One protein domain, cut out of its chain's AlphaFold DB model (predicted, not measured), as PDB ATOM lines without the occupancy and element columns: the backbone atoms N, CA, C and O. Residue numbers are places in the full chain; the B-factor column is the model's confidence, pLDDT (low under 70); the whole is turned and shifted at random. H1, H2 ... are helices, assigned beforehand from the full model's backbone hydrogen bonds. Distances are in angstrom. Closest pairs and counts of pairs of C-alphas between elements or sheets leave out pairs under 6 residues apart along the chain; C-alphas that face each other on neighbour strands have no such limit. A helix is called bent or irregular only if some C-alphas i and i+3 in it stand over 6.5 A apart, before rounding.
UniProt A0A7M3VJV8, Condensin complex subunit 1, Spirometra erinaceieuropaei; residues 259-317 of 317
ATOM      1  N   GLU A 259      48.404 -11.551 -31.092       89.88
ATOM      2  CA  GLU A 259      47.352 -12.553 -31.329       89.88
ATOM      3  C   GLU A 259      45.963 -11.906 -31.443       89.88
ATOM      4  O   GLU A 259      45.101 -12.369 -32.190       89.88
ATOM      5  N   MET A 260      45.758 -10.786 -30.744       92.19
ATOM      6  CA  MET A 260      44.528 -10.005 -30.827       92.19
ATOM      7  C   MET A 260      44.431  -9.270 -32.168       92.19
ATOM      8  O   MET A 260      43.327  -9.058 -32.639       92.19
ATOM      9  N   THR A 261      45.535  -8.887 -32.824       91.31
ATOM     10  CA  THR A 261      45.456  -8.237 -34.148       91.31
ATOM     11  C   THR A 261      45.140  -9.226 -35.263       91.31
ATOM     12  O   THR A 261      44.387  -8.884 -36.172       91.31
ATOM     13  N   VAL A 262      45.614 -10.473 -35.175       90.44
ATOM     14  CA  VAL A 262      45.263 -11.542 -36.137       90.44
ATOM     15  C   VAL A 262      43.744 -11.774 -36.195       90.44
ATOM     16  O   VAL A 262      43.191 -12.104 -37.242       90.44
ATOM     17  N   CYS A 263      43.037 -11.503 -35.098       92.81
ATOM     18  CA  CYS A 263      41.579 -11.567 -35.020       92.81
ATOM     19  C   CYS A 263      40.850 -10.555 -35.938       92.81
ATOM     20  O   CYS A 263      39.675 -10.756 -36.249       92.81
ATOM     21  N   LEU A 264      41.521  -9.498 -36.422       93.06
ATOM     22  CA  LEU A 264      40.956  -8.509 -37.360       93.06
ATOM     23  C   LEU A 264      40.669  -9.082 -38.755       93.06
ATOM     24  O   LEU A 264      39.833  -8.537 -39.481       93.06
ATOM     25  N   ILE A 265      41.333 -10.181 -39.111       92.00
ATOM     26  CA  ILE A 265      41.213 -10.859 -40.408       92.00
ATOM     27  C   ILE A 265      40.589 -12.260 -40.290       92.00
ATOM     28  O   ILE A 265      40.625 -13.034 -41.243       92.00
ATOM     29  N   ASP A 266      39.996 -12.602 -39.141       93.56
ATOM     30  CA  ASP A 266      39.351 -13.906 -38.934       93.56
ATOM     31  C   ASP A 266      38.169 -14.111 -39.896       93.56
ATOM     32  O   ASP A 266      37.408 -13.188 -40.179       93.56
ATOM     33  N   GLY A 267      37.951 -15.336 -40.378       91.06
ATOM     34  CA  GLY A 267      36.808 -15.641 -41.251       91.06
ATOM     35  C   GLY A 267      35.437 -15.356 -40.614       91.06
ATOM     36  O   GLY A 267      34.438 -15.253 -41.322       91.06
ATOM     37  N   ASN A 268      35.364 -15.225 -39.288       94.06
ATOM     38  CA  ASN A 268      34.156 -14.882 -38.558       94.06
ATOM     39  C   ASN A 268      33.997 -13.360 -38.368       94.06
ATOM     40  O   ASN A 268      34.717 -12.731 -37.594       94.06
ATOM     41  N   GLU A 269      32.965 -12.782 -38.987       94.81
ATOM     42  CA  GLU A 269      32.678 -11.340 -38.912       94.81
ATOM     43  C   GLU A 269      32.453 -10.813 -37.489       94.81
ATOM     44  O   GLU A 269      32.884  -9.708 -37.157       94.81
ATOM     45  N   ARG A 270      31.828 -11.600 -36.603       92.94
ATOM     46  CA  ARG A 270      31.638 -11.189 -35.205       92.94
ATOM     47  C   ARG A 270      32.978 -11.049 -34.489       92.94
ATOM     48  O   ARG A 270      33.150 -10.135 -33.689       92.94
ATOM     49  N   LEU A 271      33.924 -11.934 -34.779       93.94
ATOM     50  CA  LEU A 271      35.253 -11.902 -34.185       93.94
ATOM     51  C   LEU A 271      36.036 -10.670 -34.668       93.94
ATOM     52  O   LEU A 271      36.573  -9.934 -33.839       93.94
ATOM     53  N   LYS A 272      35.977 -10.354 -35.970       94.75
ATOM     54  CA  LYS A 272      36.536  -9.105 -36.516       94.75
ATOM     55  C   LYS A 272      35.983  -7.866 -35.809       94.75
ATOM     56  O   LYS A 272      36.743  -6.979 -35.423       94.75
ATOM     57  N   GLN A 273      34.662  -7.801 -35.619       95.44
ATOM     58  CA  GLN A 273      33.997  -6.681 -34.942       95.44
ATOM     59  C   GLN A 273      34.455  -6.532 -33.486       95.44
ATOM     60  O   GLN A 273      34.764  -5.423 -33.056       95.44
ATOM     61  N   LEU A 274      34.539  -7.639 -32.743       93.56
ATOM     62  CA  LEU A 274      35.026  -7.644 -31.361       93.56
ATOM     63  C   LEU A 274      36.491  -7.206 -31.272       93.56
ATOM     64  O   LEU A 274      36.851  -6.439 -30.384       93.56
ATOM     65  N   SER A 275      37.319  -7.625 -32.227       95.25
ATOM     66  CA  SER A 275      38.724  -7.229 -32.290       95.25
ATOM     67  C   SER A 275      38.873  -5.729 -32.559       95.25
ATOM     68  O   SER A 275      39.626  -5.043 -31.871       95.25
ATOM     69  N   ARG A 276      38.104  -5.182 -33.512       94.62
ATOM     70  CA  ARG A 276      38.064  -3.732 -33.777       94.62
ATOM     71  C   ARG A 276      37.596  -2.951 -32.552       94.62
ATOM     72  O   ARG A 276      38.177  -1.917 -32.232       94.62
ATOM     73  N   LEU A 277      36.570  -3.454 -31.860       95.38
ATOM     74  CA  LEU A 277      36.086  -2.860 -30.620       95.38
ATOM     75  C   LEU A 277      37.199  -2.824 -29.569       95.38
ATOM     76  O   LEU A 277      37.475  -1.758 -29.035       95.38
ATOM     77  N   PHE A 278      37.890  -3.941 -29.336       94.94
ATOM     78  CA  PHE A 278      38.999  -4.007 -28.387       94.94
ATOM     79  C   PHE A 278      40.076  -2.946 -28.654       94.94
ATOM     80  O   PHE A 278      40.423  -2.203 -27.739       94.94
ATOM     81  N   PHE A 279      40.572  -2.827 -29.891       93.69
ATOM     82  CA  PHE A 279      41.605  -1.833 -30.214       93.69
ATOM     83  C   PHE A 279      41.101  -0.392 -30.110       93.69
ATOM     84  O   PHE A 279      41.861   0.484 -29.700       93.69
ATOM     85  N   ARG A 280      39.818  -0.146 -30.404       94.31
ATOM     86  CA  ARG A 280      39.187   1.164 -30.203       94.31
ATOM     87  C   ARG A 280      39.097   1.538 -28.722       94.31
ATOM     88  O   ARG A 280      39.372   2.678 -28.365       94.31
ATOM     89  N   GLU A 281      38.719   0.601 -27.859       94.38
ATOM     90  CA  GLU A 281      38.691   0.840 -26.410       94.38
ATOM     91  C   GLU A 281      40.123   0.996 -25.859       94.38
ATOM     92  O   GLU A 281      40.395   1.876 -25.045       94.38
ATOM     93  N   LEU A 282      41.085   0.216 -26.366       92.06
ATOM     94  CA  LEU A 282      42.492   0.326 -25.978       92.06
ATOM     95  C   LEU A 282      43.113   1.668 -26.396       92.06
ATOM     96  O   LEU A 282      43.898   2.232 -25.637       92.06
ATOM     97  N   SER A 283      42.747   2.213 -27.562       92.00
ATOM     98  CA  SER A 283      43.218   3.535 -28.002       92.00
ATOM     99  C   SER A 283      42.675   4.680 -27.148       92.00
ATOM    100  O   SER A 283      43.262   5.756 -27.126       92.00
ATOM    101  N   GLN A 284      41.558   4.469 -26.447       93.19
ATOM    102  CA  GLN A 284      41.011   5.452 -25.508       93.19
ATOM    103  C   GLN A 284      41.723   5.414 -24.146       93.19
ATOM    104  O   GLN A 284      41.669   6.390 -23.396       93.19
ATOM    105  N   LYS A 285      42.446   4.331 -23.827       89.19
ATOM    106  CA  LYS A 285      43.265   4.202 -22.613       89.19
ATOM    107  C   LYS A 285      44.631   4.894 -22.758       89.19
ATOM    108  O   LYS A 285      45.689   4.264 -22.699       89.19
ATOM    109  N   GLY A 286      44.615   6.217 -22.918       86.25
ATOM    110  CA  GLY A 286      45.830   7.034 -23.014       86.25
ATOM    111  C   GLY A 286      46.782   6.535 -24.108       86.25
ATOM    112  O   GLY A 286      46.362   6.266 -25.228       86.25
ATOM    113  N   ASN A 287      48.064   6.355 -23.775       86.81
ATOM    114  CA  ASN A 287      49.086   5.898 -24.729       86.81
ATOM    115  C   ASN A 287      49.232   4.364 -24.805       86.81
ATOM    116  O   ASN A 287      50.218   3.874 -25.356       86.81
ATOM    117  N   ALA A 288      48.283   3.588 -24.264       88.44
ATOM    118  CA  ALA A 288      48.400   2.130 -24.177       88.44
ATOM    119  C   ALA A 288      48.627   1.463 -25.544       88.44
ATOM    120  O   ALA A 288      49.518   0.625 -25.663       88.44
ATOM    121  N   LEU A 289      47.881   1.874 -26.578       89.25
ATOM    122  CA  LEU A 289      48.032   1.331 -27.933       89.25
ATOM    123  C   LEU A 289      49.413   1.642 -28.537       89.25
ATOM    124  O   LEU A 289      50.056   0.761 -29.104       89.25
ATOM    125  N   TYR A 290      49.910   2.868 -28.369       89.94
ATOM    126  CA  TYR A 290      51.225   3.265 -28.880       89.94
ATOM    127  C   TYR A 290      52.369   2.497 -28.210       89.94
ATOM    128  O   TYR A 290      53.343   2.153 -28.873       89.94
ATOM    129  N   ASN A 291      52.229   2.167 -26.924       90.06
ATOM    130  CA  ASN A 291      53.238   1.411 -26.180       90.06
ATOM    131  C   ASN A 291      53.386  -0.038 -26.666       90.06
ATOM    132  O   ASN A 291      54.458  -0.622 -26.536       90.06
ATOM    133  N   VAL A 292      52.317  -0.624 -27.211       89.69
ATOM    134  CA  VAL A 292      52.316  -2.013 -27.696       89.69
ATOM    135  C   VAL A 292      52.540  -2.120 -29.204       89.69
ATOM    136  O   VAL A 292      52.863  -3.198 -29.693       89.69
ATOM    137  N   MET A 293      52.414  -1.017 -29.945       89.69
ATOM    138  CA  MET A 293      52.529  -1.006 -31.405       89.69
ATOM    139  C   MET A 293      53.871  -1.560 -31.926       89.69
ATOM    140  O   MET A 293      53.832  -2.390 -32.836       89.69
ATOM    141  N   PRO A 294      55.048  -1.201 -31.365       90.06
ATOM    142  CA  PRO A 294      56.320  -1.758 -31.833       90.06
ATOM    143  C   PRO A 294      56.397  -3.278 -31.660       90.06
ATOM    144  O   PRO A 294      56.904  -3.979 -32.531       90.06
ATOM    145  N   ASP A 295      55.856  -3.790 -30.554       88.38
ATOM    146  CA  ASP A 295      55.817  -5.220 -30.243       88.38
ATOM    147  C   ASP A 295      54.861  -5.982 -31.179       88.38
ATOM    148  O   ASP A 295      55.193  -7.067 -31.656       88.38
ATOM    149  N   ILE A 296      53.710  -5.382 -31.509       90.31
ATOM    150  CA  ILE A 296      52.768  -5.909 -32.508       90.31
ATOM    151  C   ILE A 296      53.443  -6.014 -33.876       90.31
ATOM    152  O   ILE A 296      53.445  -7.091 -34.468       90.31
ATOM    153  N   ILE A 297      54.031  -4.918 -34.368       90.31
ATOM    154  CA  ILE A 297      54.676  -4.875 -35.688       90.31
ATOM    155  C   ILE A 297      55.826  -5.883 -35.748       90.31
ATOM    156  O   ILE A 297      55.918  -6.640 -36.714       90.31
ATOM    157  N   SER A 298      56.660  -5.925 -34.706       89.75
ATOM    158  CA  SER A 298      57.793  -6.848 -34.606       89.75
ATOM    159  C   SER A 298      57.356  -8.307 -34.755       89.75
ATOM    160  O   SER A 298      57.893  -9.019 -35.597       89.75
ATOM    161  N   ARG A 299      56.316  -8.741 -34.027       88.25
ATOM    162  CA  ARG A 299      55.831 -10.127 -34.138       88.25
ATOM    163  C   ARG A 299      55.102 -10.440 -35.421       88.25
ATOM    164  O   ARG A 299      55.259 -11.535 -35.943       88.25
ATOM    165  N   LEU A 300      54.277  -9.522 -35.916       88.38
ATOM    166  CA  LEU A 300      53.557  -9.763 -37.164       88.38
ATOM    167  C   LEU A 300      54.517  -9.877 -38.358       88.38
ATOM    168  O   LEU A 300      54.182 -10.563 -39.319       88.38
ATOM    169  N   SER A 301      55.691  -9.241 -38.270       87.69
ATOM    170  CA  SER A 301      56.749  -9.270 -39.289       87.69
ATOM    171  C   SER A 301      57.761 -10.411 -39.099       87.69
ATOM    172  O   SER A 301      58.706 -10.511 -39.879       87.69
ATOM    173  N   ASP A 302      57.615 -11.234 -38.054       87.56
ATOM    174  CA  ASP A 302      58.542 -12.328 -37.757       87.56
ATOM    175  C   ASP A 302      58.452 -13.425 -38.844       87.56
ATOM    176  O   ASP A 302      57.348 -13.897 -39.126       87.56
ATOM    177  N   PRO A 303      59.570 -13.857 -39.459       80.38
ATOM    178  CA  PRO A 303      59.553 -14.870 -40.520       80.38
ATOM    179  C   PRO A 303      59.035 -16.249 -40.085       80.38
ATOM    180  O   PRO A 303      58.504 -16.985 -40.913       80.38
ATOM    181  N   GLU A 304      59.198 -16.607 -38.810       78.62
ATOM    182  CA  GLU A 304      58.878 -17.934 -38.272       78.62
ATOM    183  C   GLU A 304      57.479 -17.974 -37.639       78.62
ATOM    184  O   GLU A 304      56.785 -18.992 -37.696       78.62
ATOM    185  N   VAL A 305      57.053 -16.872 -37.010       77.50
ATOM    186  CA  VAL A 305      55.828 -16.824 -36.179       77.50
ATOM    187  C   VAL A 305      54.792 -15.807 -36.680       77.50
ATOM    188  O   VAL A 305      53.638 -15.834 -36.238       77.50
ATOM    189  N   GLY A 306      55.185 -14.914 -37.589       79.00
ATOM    190  CA  GLY A 306      54.371 -13.816 -38.098       79.00
ATOM    191  C   GLY A 306      53.288 -14.235 -39.092       79.00
ATOM    192  O   GLY A 306      52.916 -15.403 -39.222       79.00
ATOM    193  N   VAL A 307      52.727 -13.244 -39.782       85.06
ATOM    194  CA  VAL A 307      51.660 -13.447 -40.771       85.06
ATOM    195  C   VAL A 307      52.175 -13.203 -42.186       85.06
ATOM    196  O   VAL A 307      53.094 -12.419 -42.401       85.06
ATOM    197  N   GLU A 308      51.545 -13.843 -43.172       87.62
ATOM    198  CA  GLU A 308      51.824 -13.590 -44.591       87.62
ATOM    199  C   GLU A 308      51.690 -12.095 -44.925       87.62
ATOM    200  O   GLU A 308      50.791 -11.418 -44.423       87.62
ATOM    201  N   GLU A 309      52.521 -11.592 -45.841       85.44
ATOM    202  CA  GLU A 309      52.596 -10.160 -46.172       85.44
ATOM    203  C   GLU A 309      51.230  -9.546 -46.539       85.44
ATOM    204  O   GLU A 309      50.901  -8.435 -46.126       85.44
ATOM    205  N   CYS A 310      50.385 -10.287 -47.265       86.50
ATOM    206  CA  CYS A 310      49.037  -9.829 -47.615       86.50
ATOM    207  C   CYS A 310      48.155  -9.605 -46.375       86.50
ATOM    208  O   CYS A 310      47.422  -8.622 -46.301       86.50
ATOM    209  N   LYS A 311      48.241 -10.504 -45.391       87.31
ATOM    210  CA  LYS A 311      47.507 -10.418 -44.122       87.31
ATOM    211  C   LYS A 311      48.077  -9.323 -43.230       87.31
ATOM    212  O   LYS A 311      47.315  -8.619 -42.581       87.31
ATOM    213  N   PHE A 312      49.399  -9.152 -43.243       88.25
ATOM    214  CA  PHE A 312      50.070  -8.058 -42.549       88.25
ATOM    215  C   PHE A 312      49.519  -6.700 -42.998       88.25
ATOM    216  O   PHE A 312      49.076  -5.916 -42.161       88.25
ATOM    217  N   ARG A 313      49.472  -6.451 -44.316       86.81
ATOM    218  CA  ARG A 313      48.936  -5.195 -44.868       86.81
ATOM    219  C   ARG A 313      47.486  -4.962 -44.447       86.81
ATOM    220  O   ARG A 313      47.181  -3.894 -43.941       86.81
ATOM    221  N   GLN A 314      46.636  -5.988 -44.532       87.62
ATOM    222  CA  GLN A 314      45.231  -5.902 -44.105       87.62
ATOM    223  C   GLN A 314      45.028  -5.611 -42.610       87.62
ATOM    224  O   GLN A 314      43.970  -5.121 -42.231       87.62
ATOM    225  N   ILE A 315      45.978  -5.990 -41.751       88.19
ATOM    226  CA  ILE A 315      45.909  -5.729 -40.306       88.19
ATOM    227  C   ILE A 315      46.354  -4.297 -39.981       88.19
ATOM    228  O   ILE A 315      45.851  -3.710 -39.023       88.19
ATOM    229  N   VAL A 316      47.334  -3.775 -40.725       84.62
ATOM    230  CA  VAL A 316      47.930  -2.451 -40.493       84.62
ATOM    231  C   VAL A 316      47.114  -1.322 -41.135       84.62
ATOM    232  O   VAL A 316      47.104  -0.221 -40.585       84.62
ATOM    233  N   GLU A 317      46.451  -1.587 -42.265       77.62
ATOM    234  CA  GLU A 317      45.497  -0.680 -42.935       77.62
ATOM    235  C   GLU A 317      44.172  -0.522 -42.165       77.62
ATOM    236  O   GLU A 317      43.715   0.638 -42.033       77.62
TER     237      GLU A 317
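This is residues 259 to 317 of the 317 residues of the protein "Condensin complex subunit 1" of Spirometra erinaceieuropaei (UniProt A0A7M3VJV8). What shape do these atoms make? The two longer helices, H2 and H3, form the arms of a V that meet near their ends, with the short helix H1 in the mouth of the V, packed on H2. H4, also short, packs on H1 and runs back opposite to H3. What is it built of? The printed part has 59 residues with four named helices, H1, H2, H3 and H4 along the chain, and no named strand; the class is all helix. How large is it? It is compact, with a radius of gyration of the C-alphas of 11.6 A, and spans 31 by 27 by 17 A.

What does the first helix meet? H1, residues 259 to 265, touches H2, residues 269 to 284, at a steep tilt of 54 degrees, opposite ways. The closest C-alphas are those of Leu 264 and Lys 272, 4.5 A apart, and H2 touches H1 with residues 271 to 276 alone. How does the next helix follow? H3, residues 288 to 300, and H2 touch only at the corner by their link, at a steep tilt of 48 degrees, opposite ways, with the closest C-alphas, Ser 283 and Leu 289, 5.3 A apart. H1 and H3 are close but not clearly touching, with the closest C-alphas, Thr 261 and Ile 296, 7.8 A apart. Where is the last helix? H4, residues 309 to 316, touches H1 about perpendicular, at 80 degrees, with the closest C-alphas, Leu 264 and Ile 315, 6.4 A apart. H4 is close to H3 but not clearly touching, at a shallow tilt of 3 degrees, opposite ways, with the closest C-alphas, Leu 300 and Phe 312, 6.6 A apart; H2 and H4 are apart. Do the backbones hold helix pairs? In H2 and H4 every O i to N i+4 pair is within hydrogen-bond range; in H3 7 of 9 are, and in H1 0 of 3, beside 3 of 4 O i to N i+3 pairs.

Where does H1 begin? C-alpha 259 is at (47.352, -12.553, -31.329), and H1 is 11.1 A long. How long are H2 and H3? H2 measures 23.0 A and H3 18.3 A; H3 is irregular, with C-alphas 291 and 294 7.2 A apart. Where does H4 end? It is 10.7 A long and ends with C-alpha 316 at (47.930, -2.451, -40.493).

How far does it reach? The two C-alphas farthest apart are those of Gln 284 and Glu 304, at 32.1 A. Are there cuts or long links? The printed part has no cut; the links H1 to H2 and H2 to H3 are tight, and H3 to H4 is short. How sure is the model? The mean pLDDT of the printed part is 89.6, and no printed residue is under 70.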